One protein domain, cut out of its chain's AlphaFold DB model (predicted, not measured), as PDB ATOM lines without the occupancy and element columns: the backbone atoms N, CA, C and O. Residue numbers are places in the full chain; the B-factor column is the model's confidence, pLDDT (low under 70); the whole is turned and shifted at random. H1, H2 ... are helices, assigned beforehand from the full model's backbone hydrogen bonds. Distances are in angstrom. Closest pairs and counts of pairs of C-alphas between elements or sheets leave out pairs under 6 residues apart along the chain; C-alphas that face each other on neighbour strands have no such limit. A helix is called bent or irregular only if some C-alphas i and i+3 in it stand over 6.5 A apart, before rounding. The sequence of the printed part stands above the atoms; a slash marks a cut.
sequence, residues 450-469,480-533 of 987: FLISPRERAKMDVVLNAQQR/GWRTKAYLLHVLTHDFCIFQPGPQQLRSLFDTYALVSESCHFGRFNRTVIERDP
ATOM      1  N   PHE A 450     216.311 177.569 158.573       90.75
ATOM      2  CA  PHE A 450     216.414 178.448 159.745       90.75
ATOM      3  C   PHE A 450     215.514 178.035 160.918       90.75
ATOM      4  O   PHE A 450     215.173 178.861 161.767       90.75
ATOM      5  N   LEU A 451     215.109 176.764 160.992       88.19
ATOM      6  CA  LEU A 451     214.364 176.278 162.150       88.19
ATOM      7  C   LEU A 451     215.250 176.337 163.401       88.19
ATOM      8  O   LEU A 451     216.398 175.888 163.385       88.19
ATOM      9  N   ILE A 452     214.711 176.903 164.480       84.25
ATOM     10  CA  ILE A 452     215.359 176.914 165.793       84.25
ATOM     11  C   ILE A 452     215.247 175.529 166.435       84.25
ATOM     12  O   ILE A 452     214.192 174.888 166.354       84.25
ATOM     13  N   SER A 453     216.309 175.059 167.095       84.25
ATOM     14  CA  SER A 453     216.231 173.784 167.804       84.25
ATOM     15  C   SER A 453     215.211 173.867 168.954       84.25
ATOM     16  O   SER A 453     215.072 174.920 169.585       84.25
ATOM     17  N   PRO A 454     214.502 172.775 169.300       84.62
ATOM     18  CA  PRO A 454     213.571 172.781 170.433       84.62
ATOM     19  C   PRO A 454     214.229 173.226 171.748       84.62
ATOM     20  O   PRO A 454     213.605 173.908 172.563       84.62
ATOM     21  N   ARG A 455     215.513 172.888 171.932       82.06
ATOM     22  CA  ARG A 455     216.308 173.257 173.108       82.06
ATOM     23  C   ARG A 455     216.586 174.759 173.164       82.06
ATOM     24  O   ARG A 455     216.388 175.364 174.214       82.06
ATOM     25  N   GLU A 456     217.049 175.367 172.073       81.12
ATOM     26  CA  GLU A 456     217.294 176.818 172.014       81.12
ATOM     27  C   GLU A 456     215.999 177.609 172.081       81.12
ATOM     28  O   GLU A 456     215.942 178.620 172.775       81.12
ATOM     29  N   ARG A 457     214.932 177.110 171.453       85.81
ATOM     30  CA  ARG A 457     213.602 177.707 171.556       85.81
ATOM     31  C   ARG A 457     213.145 177.796 173.007       85.81
ATOM     32  O   ARG A 457     212.743 178.871 173.439       85.81
ATOM     33  N   ALA A 458     213.275 176.711 173.772       82.19
ATOM     34  CA  ALA A 458     212.930 176.705 175.191       82.19
ATOM     35  C   ALA A 458     213.770 177.713 175.997       82.19
ATOM     36  O   ALA A 458     213.227 178.442 176.826       82.19
ATOM     37  N   LYS A 459     215.081 177.810 175.724       79.69
ATOM     38  CA  LYS A 459     215.956 178.823 176.345       79.69
ATOM     39  C   LYS A 459     215.503 180.243 176.000       79.69
ATOM     40  O   LYS A 459     215.413 181.091 176.884       79.69
ATOM     41  N   MET A 460     215.200 180.496 174.730       78.06
ATOM     42  CA  MET A 460     214.751 181.800 174.256       78.06
ATOM     43  C   MET A 460     213.398 182.181 174.844       78.06
ATOM     44  O   MET A 460     213.221 183.322 175.257       78.06
ATOM     45  N   ASP A 461     212.474 181.233 174.979       82.50
ATOM     46  CA  ASP A 461     211.170 181.474 175.594       82.50
ATOM     47  C   ASP A 461     211.287 181.978 177.031       82.50
ATOM     48  O   ASP A 461     210.552 182.887 177.420       82.50
ATOM     49  N   VAL A 462     212.243 181.468 177.812       79.50
ATOM     50  CA  VAL A 462     212.516 181.979 179.165       79.50
ATOM     51  C   VAL A 462     212.923 183.457 179.122       79.50
ATOM     52  O   VAL A 462     212.353 184.269 179.855       79.50
ATOM     53  N   VAL A 463     213.854 183.822 178.234       73.75
ATOM     54  CA  VAL A 463     214.366 185.199 178.094       73.75
ATOM     55  C   VAL A 463     213.275 186.155 177.597       73.75
ATOM     56  O   VAL A 463     213.047 187.216 178.183       73.75
ATOM     57  N   LEU A 464     212.557 185.761 176.547       76.75
ATOM     58  CA  LEU A 464     211.480 186.540 175.939       76.75
ATOM     59  C   LEU A 464     210.337 186.776 176.940       76.75
ATOM     60  O   LEU A 464     209.820 187.890 177.049       76.75
ATOM     61  N   ASN A 465     209.979 185.766 177.739       77.56
ATOM     62  CA  ASN A 465     208.963 185.905 178.783       77.56
ATOM     63  C   ASN A 465     209.408 186.850 179.913       77.56
ATOM     64  O   ASN A 465     208.579 187.604 180.431       77.56
ATOM     65  N   ALA A 466     210.692 186.852 180.288       70.19
ATOM     66  CA  ALA A 466     211.234 187.798 181.265       70.19
ATOM     67  C   ALA A 466     211.166 189.248 180.748       70.19
ATOM     68  O   ALA A 466     210.670 190.133 181.450       70.19
ATOM     69  N   GLN A 467     211.556 189.492 179.492       67.94
ATOM     70  CA  GLN A 467     211.441 190.816 178.867       67.94
ATOM     71  C   GLN A 467     209.988 191.292 178.729       67.94
ATOM     72  O   GLN A 467     209.692 192.462 178.980       67.94
ATOM     73  N   GLN A 468     209.059 190.396 178.378       71.25
ATOM     74  CA  GLN A 468     207.637 190.739 178.272       71.25
ATOM     75  C   GLN A 468     207.075 191.247 179.612       71.25
ATOM     76  O   GLN A 468     206.262 192.174 179.633       71.25
ATOM     77  N   ARG A 469     207.537 190.695 180.743       67.06
ATOM     78  CA  ARG A 469     207.138 191.152 182.087       67.06
ATOM     79  C   ARG A 469     207.633 192.568 182.392       67.06
ATOM     80  O   ARG A 469     206.885 193.336 182.992       67.06
ATOM     81  N   GLY A 480     203.609 187.477 166.155       70.25
ATOM     82  CA  GLY A 480     204.794 187.236 165.315       70.25
ATOM     83  C   GLY A 480     206.127 187.719 165.886       70.25
ATOM     84  O   GLY A 480     207.171 187.324 165.369       70.25
ATOM     85  N   TRP A 481     206.125 188.491 166.978       75.44
ATOM     86  CA  TRP A 481     207.360 188.983 167.605       75.44
ATOM     87  C   TRP A 481     208.284 187.842 168.064       75.44
ATOM     88  O   TRP A 481     209.484 187.887 167.808       75.44
ATOM     89  N   ARG A 482     207.721 186.772 168.657       80.69
ATOM     90  CA  ARG A 482     208.480 185.576 169.070       80.69
ATOM     91  C   ARG A 482     209.129 184.885 167.877       80.69
ATOM     92  O   ARG A 482     210.299 184.537 167.932       80.69
ATOM     93  N   THR A 483     208.394 184.731 166.776       81.06
ATOM     94  CA  THR A 483     208.925 184.114 165.553       81.06
ATOM     95  C   THR A 483     210.075 184.930 164.969       81.06
ATOM     96  O   THR A 483     211.074 184.346 164.559       81.06
ATOM     97  N   LYS A 484     209.970 186.267 164.975       81.50
ATOM     98  CA  LYS A 484     211.067 187.156 164.568       81.50
ATOM     99  C   LYS A 484     212.272 187.027 165.503       81.50
ATOM    100  O   LYS A 484     213.388 186.934 165.010       81.50
ATOM    101  N   ALA A 485     212.054 186.940 166.817       81.62
ATOM    102  CA  ALA A 485     213.124 186.727 167.789       81.62
ATOM    103  C   ALA A 485     213.854 185.389 167.574       81.62
ATOM    104  O   ALA A 485     215.080 185.367 167.558       81.62
ATOM    105  N   TYR A 486     213.126 184.290 167.339       85.56
ATOM    106  CA  TYR A 486     213.749 182.995 167.047       85.56
ATOM    107  C   TYR A 486     214.552 183.023 165.750       85.56
ATOM    108  O   TYR A 486     215.674 182.531 165.723       85.56
ATOM    109  N   LEU A 487     213.996 183.603 164.682       85.31
ATOM    110  CA  LEU A 487     214.707 183.714 163.414       85.31
ATOM    111  C   LEU A 487     215.980 184.543 163.583       85.31
ATOM    112  O   LEU A 487     217.046 184.141 163.136       85.31
ATOM    113  N   LEU A 488     215.877 185.678 164.270       82.81
ATOM    114  CA  LEU A 488     217.011 186.550 164.526       82.81
ATOM    115  C   LEU A 488     218.087 185.846 165.360       82.81
ATOM    116  O   LEU A 488     219.270 185.986 165.062       82.81
ATOM    117  N   HIS A 489     217.688 185.044 166.351       82.25
ATOM    118  CA  HIS A 489     218.600 184.191 167.105       82.25
ATOM    119  C   HIS A 489     219.324 183.199 166.190       82.25
ATOM    120  O   HIS A 489     220.544 183.147 166.207       82.25
ATOM    121  N   VAL A 490     218.611 182.486 165.316       86.75
ATOM    122  CA  VAL A 490     219.228 181.528 164.383       86.75
ATOM    123  C   VAL A 490     220.177 182.222 163.392       86.75
ATOM    124  O   VAL A 490     221.266 181.717 163.121       86.75
ATOM    125  N   LEU A 491     219.813 183.400 162.873       85.75
ATOM    126  CA  LEU A 491     220.641 184.146 161.916       85.75
ATOM    127  C   LEU A 491     221.912 184.738 162.545       85.75
ATOM    128  O   LEU A 491     222.935 184.822 161.870       85.75
ATOM    129  N   THR A 492     221.872 185.124 163.821       77.75
ATOM    130  CA  THR A 492     223.004 185.764 164.525       77.75
ATOM    131  C   THR A 492     223.850 184.781 165.333       77.75
ATOM    132  O   THR A 492     225.075 184.861 165.318       77.75
ATOM    133  N   HIS A 493     223.213 183.846 166.039       77.88
ATOM    134  CA  HIS A 493     223.860 182.934 166.978       77.88
ATOM    135  C   HIS A 493     224.251 181.611 166.324       77.88
ATOM    136  O   HIS A 493     225.381 181.160 166.506       77.88
ATOM    137  N   ASP A 494     223.354 180.995 165.553       83.25
ATOM    138  CA  ASP A 494     223.624 179.672 164.982       83.25
ATOM    139  C   ASP A 494     224.444 179.822 163.707       83.25
ATOM    140  O   ASP A 494     225.627 179.492 163.662       83.25
ATOM    141  N   PHE A 495     223.826 180.350 162.653       85.12
ATOM    142  CA  PHE A 495     224.499 180.494 161.371       85.12
ATOM    143  C   PHE A 495     225.450 181.674 161.356       85.12
ATOM    144  O   PHE A 495     226.395 181.656 160.579       85.12
ATOM    145  N   CYS A 496     225.242 182.677 162.214       79.94
ATOM    146  CA  CYS A 496     226.128 183.834 162.282       79.94
ATOM    147  C   CYS A 496     226.224 184.587 160.928       79.94
ATOM    148  O   CYS A 496     227.128 185.348 160.632       79.94
ATOM    149  N   ILE A 497     225.197 184.457 160.099       80.31
ATOM    150  CA  ILE A 497     225.060 185.172 158.829       80.31
ATOM    151  C   ILE A 497     224.891 186.691 159.050       80.31
ATOM    152  O   ILE A 497     225.116 187.494 158.145       80.31
ATOM    153  N   PHE A 498     224.496 187.092 160.261       71.38
ATOM    154  CA  PHE A 498     224.287 188.484 160.624       71.38
ATOM    155  C   PHE A 498     225.132 188.914 161.824       71.38
ATOM    156  O   PHE A 498     224.989 188.382 162.927       71.38
ATOM    157  N   GLN A 499     225.938 189.953 161.611       64.31
ATOM    158  CA  GLN A 499     226.549 190.756 162.662       64.31
ATOM    159  C   GLN A 499     225.902 192.141 162.661       64.31
ATOM    160  O   GLN A 499     226.265 192.974 161.831       64.31
ATOM    161  N   PRO A 500     224.922 192.409 163.538       58.59
ATOM    162  CA  PRO A 500     224.345 193.742 163.628       58.59
ATOM    163  C   PRO A 500     225.418 194.767 163.984       58.59
ATOM    164  O   PRO A 500     226.145 194.597 164.968       58.59
ATOM    165  N   GLY A 501     225.452 195.868 163.230       54.97
ATOM    166  CA  GLY A 501     226.211 197.050 163.623       54.97
ATOM    167  C   GLY A 501     225.761 197.536 165.011       54.97
ATOM    168  O   GLY A 501     224.626 197.269 165.419       54.97
ATOM    169  N   PRO A 502     226.593 198.260 165.768       51.56
ATOM    170  CA  PRO A 502     226.352 198.529 167.187       51.56
ATOM    171  C   PRO A 502     224.988 199.172 167.511       51.56
ATOM    172  O   PRO A 502     224.254 198.759 168.414       51.56
ATOM    173  N   GLN A 503     224.576 200.145 166.697       55.50
ATOM    174  CA  GLN A 503     223.283 200.819 166.856       55.50
ATOM    175  C   GLN A 503     222.101 199.880 166.570       55.50
ATOM    176  O   GLN A 503     221.077 199.932 167.259       55.50
ATOM    177  N   GLN A 504     222.259 198.982 165.594       61.78
ATOM    178  CA  GLN A 504     221.268 197.959 165.274       61.78
ATOM    179  C   GLN A 504     221.230 196.882 166.358       61.78
ATOM    180  O   GLN A 504     220.142 196.503 166.774       61.78
ATOM    181  N   LEU A 505     222.382 196.435 166.873       61.28
ATOM    182  CA  LEU A 505     222.471 195.432 167.936       61.28
ATOM    183  C   LEU A 505     221.705 195.910 169.166       61.28
ATOM    184  O   LEU A 505     220.936 195.138 169.720       61.28
ATOM    185  N   ARG A 506     221.854 197.179 169.561       57.16
ATOM    186  CA  ARG A 506     221.110 197.744 170.694       57.16
ATOM    187  C   ARG A 506     219.602 197.767 170.441       57.16
ATOM    188  O   ARG A 506     218.850 197.258 171.263       57.16
ATOM    189  N   SER A 507     219.165 198.277 169.287       62.66
ATOM    190  CA  SER A 507     217.740 198.294 168.916       62.66
ATOM    191  C   SER A 507     217.137 196.884 168.874       62.66
ATOM    192  O   SER A 507     216.056 196.624 169.410       62.66
ATOM    193  N   LEU A 508     217.867 195.933 168.292       64.31
ATOM    194  CA  LEU A 508     217.454 194.543 168.164       64.31
ATOM    195  C   LEU A 508     217.536 193.785 169.493       64.31
ATOM    196  O   LEU A 508     216.682 192.944 169.747       64.31
ATOM    197  N   PHE A 509     218.504 194.081 170.361       62.47
ATOM    198  CA  PHE A 509     218.590 193.535 171.717       62.47
ATOM    199  C   PHE A 509     217.413 194.000 172.564       62.47
ATOM    200  O   PHE A 509     216.713 193.182 173.168       62.47
ATOM    201  N   ASP A 510     217.162 195.309 172.549       58.16
ATOM    202  CA  ASP A 510     216.047 195.915 173.258       58.16
ATOM    203  C   ASP A 510     214.735 195.311 172.754       58.16
ATOM    204  O   ASP A 510     213.845 195.028 173.549       58.16
ATOM    205  N   THR A 511     214.617 195.055 171.446       60.81
ATOM    206  CA  THR A 511     213.401 194.525 170.816       60.81
ATOM    207  C   THR A 511     213.222 193.013 170.965       60.81
ATOM    208  O   THR A 511     212.096 192.591 171.235       60.81
ATOM    209  N   TYR A 512     214.287 192.218 170.849       64.62
ATOM    210  CA  TYR A 512     214.240 190.761 170.655       64.62
ATOM    211  C   TYR A 512     215.146 189.938 171.596       64.62
ATOM    212  O   TYR A 512     215.217 188.723 171.435       64.62
ATOM    213  N   ALA A 513     215.809 190.547 172.587       54.25
ATOM    214  CA  ALA A 513     216.597 189.848 173.618       54.25
ATOM    215  C   ALA A 513     217.815 189.042 173.121       54.25
ATOM    216  O   ALA A 513     218.117 187.961 173.632       54.25
ATOM    217  N   LEU A 514     218.513 189.552 172.109       59.31
ATOM    218  CA  LEU A 514     219.632 188.867 171.458       59.31
ATOM    219  C   LEU A 514     220.827 188.587 172.381       59.31
ATOM    220  O   LEU A 514     221.451 189.493 172.908       59.31
ATOM    221  N   VAL A 515     221.258 187.335 172.491       47.75
ATOM    222  CA  VAL A 515     222.549 187.011 173.115       47.75
ATOM    223  C   VAL A 515     223.566 186.799 171.997       47.75
ATOM    224  O   VAL A 515     223.642 185.710 171.429       47.75
ATOM    225  N   SER A 516     224.306 187.847 171.623       51.72
ATOM    226  CA  SER A 516     225.359 187.712 170.609       51.72
ATOM    227  C   SER A 516     226.686 187.337 171.261       51.72
ATOM    228  O   SER A 516     227.216 188.072 172.093       51.72
ATOM    229  N   GLU A 517     227.234 186.200 170.843       54.34
ATOM    230  CA  GLU A 517     228.655 185.873 170.982       54.34
ATOM    231  C   GLU A 517     229.419 186.373 169.744       54.34
ATOM    232  O   GLU A 517     228.807 186.816 168.768       54.34
ATOM    233  N   SER A 518     230.751 186.286 169.771       58.41
ATOM    234  CA  SER A 518     231.613 186.591 168.628       58.41
ATOM    235  C   SER A 518     231.230 185.725 167.422       58.41
ATOM    236  O   SER A 518     231.410 184.499 167.424       58.41
ATOM    237  N   CYS A 519     230.698 186.354 166.388       68.38
ATOM    238  CA  CYS A 519     230.298 185.704 165.153       68.38
ATOM    239  C   CYS A 519     231.481 185.721 164.151       68.38
ATOM    240  O   CYS A 519     232.265 186.658 164.140       68.38
ATOM    241  N   HIS A 520     231.700 184.661 163.375       73.56
ATOM    242  CA  HIS A 520     232.665 184.592 162.271       73.56
ATOM    243  C   HIS A 520     232.305 183.436 161.315       73.56
ATOM    244  O   HIS A 520     231.588 182.512 161.707       73.56
ATOM    245  N   PHE A 521     232.849 183.446 160.090       81.19
ATOM    246  CA  PHE A 521     232.607 182.422 159.055       81.19
ATOM    247  C   PHE A 521     232.868 180.981 159.541       81.19
ATOM    248  O   PHE A 521     232.166 180.043 159.170       81.19
ATOM    249  N   GLY A 522     233.816 180.795 160.459       79.25
ATOM    250  CA  GLY A 522     234.058 179.499 161.091       79.25
ATOM    251  C   GLY A 522     232.882 178.907 161.860       79.25
ATOM    252  O   GLY A 522     232.641 177.700 161.803       79.25
ATOM    253  N   ARG A 523     232.113 179.756 162.547       82.50
ATOM    254  CA  ARG A 523     230.897 179.333 163.248       82.50
ATOM    255  C   ARG A 523     229.828 178.891 162.254       82.50
ATOM    256  O   ARG A 523     229.220 177.850 162.462       82.50
ATOM    257  N   PHE A 524     229.677 179.618 161.148       87.19
ATOM    258  CA  PHE A 524     228.781 179.235 160.061       87.19
ATOM    259  C   PHE A 524     229.108 177.856 159.500       87.19
ATOM    260  O   PHE A 524     228.229 176.999 159.448       87.19
ATOM    261  N   ASN A 525     230.377 177.613 159.156       88.06
ATOM    262  CA  ASN A 525     230.830 176.313 158.665       88.06
ATOM    263  C   ASN A 525     230.469 175.183 159.639       88.06
ATOM    264  O   ASN A 525     229.859 174.183 159.256       88.06
ATOM    265  N   ARG A 526     230.769 175.379 160.928       87.19
ATOM    266  CA  ARG A 526     230.430 174.407 161.969       87.19
ATOM    267  C   ARG A 526     228.927 174.152 162.037       87.19
ATOM    268  O   ARG A 526     228.524 172.995 162.027       87.19
ATOM    269  N   THR A 527     228.108 175.198 162.054       89.44
ATOM    270  CA  THR A 527     226.647 175.067 162.094       89.44
ATOM    271  C   THR A 527     226.112 174.319 160.876       89.44
ATOM    272  O   THR A 527     225.216 173.489 161.017       89.44
ATOM    273  N   VAL A 528     226.681 174.546 159.688       91.25
ATOM    274  CA  VAL A 528     226.332 173.786 158.479       91.25
ATOM    275  C   VAL A 528     226.673 172.303 158.650       91.25
ATOM    276  O   VAL A 528     225.823 171.463 158.369       91.25
ATOM    277  N   ILE A 529     227.860 171.962 159.164       91.38
ATOM    278  CA  ILE A 529     228.259 170.570 159.448       91.38
ATOM    279  C   ILE A 529     227.348 169.932 160.508       91.38
ATOM    280  O   ILE A 529     226.929 168.784 160.370       91.38
ATOM    281  N   GLU A 530     227.017 170.665 161.571       90.12
ATOM    282  CA  GLU A 530     226.168 170.185 162.660       90.12
ATOM    283  C   GLU A 530     224.723 169.949 162.208       90.12
ATOM    284  O   GLU A 530     224.101 168.978 162.645       90.12
ATOM    285  N   ARG A 531     224.188 170.799 161.326       90.38
ATOM    286  CA  ARG A 531     222.824 170.667 160.793       90.38
ATOM    287  C   ARG A 531     222.729 169.712 159.602       90.38
ATOM    288  O   ARG A 531     221.630 169.259 159.300       90.38
ATOM    289  N   ASP A 532     223.843 169.379 158.955       91.88
ATOM    290  CA  ASP A 532     223.889 168.404 157.866       91.88
ATOM    291  C   ASP A 532     223.580 166.983 158.383       91.88
ATOM    292  O   ASP A 532     224.312 166.475 159.243       91.88
ATOM    293  N   PRO A 533     222.549 166.293 157.852       90.25
ATOM    294  CA  PRO A 533     222.245 164.908 158.213       90.25
ATOM    295  C   PRO A 533     223.423 163.949 158.004       90.25
ATOM    296  O   PRO A 533     223.558 162.978 158.746       90.25
TER     297      PRO A 533
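AT A GLANCE: This is residues 450 to 469 and 480 to 533 of the 987 residues of an uncharacterized protein of Bremia lactucae (UniProt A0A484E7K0). Four helices make a small domain in which H2 lies in the middle and the other three are set round it at steep angles. H1 slants past the first part of H2, H3 comes in to residue 485 of H2 with its own last residue, 512, and H4 meets H2 at its last residue, 494. The contacts are few, with three pairs of C-alphas each for H1 and H4. The printed part has 74 residues with four named helices, in the order H1, H2, H3, H4, and no named strand, and the class is all helix. The whole is compact, with a radius of gyration of the C-alphas of 12.4 A and spans of 38 by 28 by 18 A.

IN THESE COORDINATES: Start with the longest helix, H1, residues 454 to 469: find C-alpha 454 at (213.571, 172.781, 170.433), and from there it runs 22.7 A to C-alpha 469. H2, residues 481 to 494, begins at C-alpha 481, at (207.360, 188.983, 167.605), and is 18.9 A long. H2 is neither bent nor irregular, but only just: C-alphas 491 and 494 are 6.2 A apart. H3 is residues 502 to 512, 14.8 A from first to last C-alpha. H4 is residues 521 to 531, 15.4 A long, and ends at C-alpha 531, at (222.824, 170.667, 160.793).

HOW THE PARTS SIT: Look from H1 to H2, the hub, which touches the three other helices. H1 and H2 only just touch, with 3 pairs of C-alphas within 8 A, through residues 457 to 464 of H1 and 482 to 486 of H2 alone. Their closest C-alphas, those of Arg 457 and Tyr 486, are 7.0 A apart, and they run opposite ways at a steep tilt of 52 degrees. H3 touches H2, the closest C-alphas being those of Ala 485 and Tyr 512, 5.1 A apart; the two run opposite ways at a steep tilt of 47 degrees. H1 and H3 are close but not clearly touching, with C-alphas 464 and 512, their closest, 7.3 A apart. H4 only just touches H2, with 3 pairs, and on H2 with residue 494 alone: the closest C-alphas, of Asp 494 and Thr 527, are 6.2 A apart. These two run opposite ways at a steep tilt of 69.5 degrees, only just short of about perpendicular. The helix packing is mostly crossed, with none of these three touching pairs at a shallow tilt. H4 is apart from H1 and from H3. In H1, H2, H3 and H4 every O i to N i+4 pair is within hydrogen-bond range.

THE WHOLE: The two C-alphas farthest apart, those of Arg 469 and Pro 533, are 38.6 A apart. Residues 470 to 479 are cut out, and C-alphas 469 and 480 stand 17.4 A apart across the cut. The links from H2 to H3 and from H3 to H4 are short, with 7 and 8 residues. The mean pLDDT of the printed part is 75.2, and it is under 70 at residues 467, 469 and 499 to 519, a stretch that takes in H3.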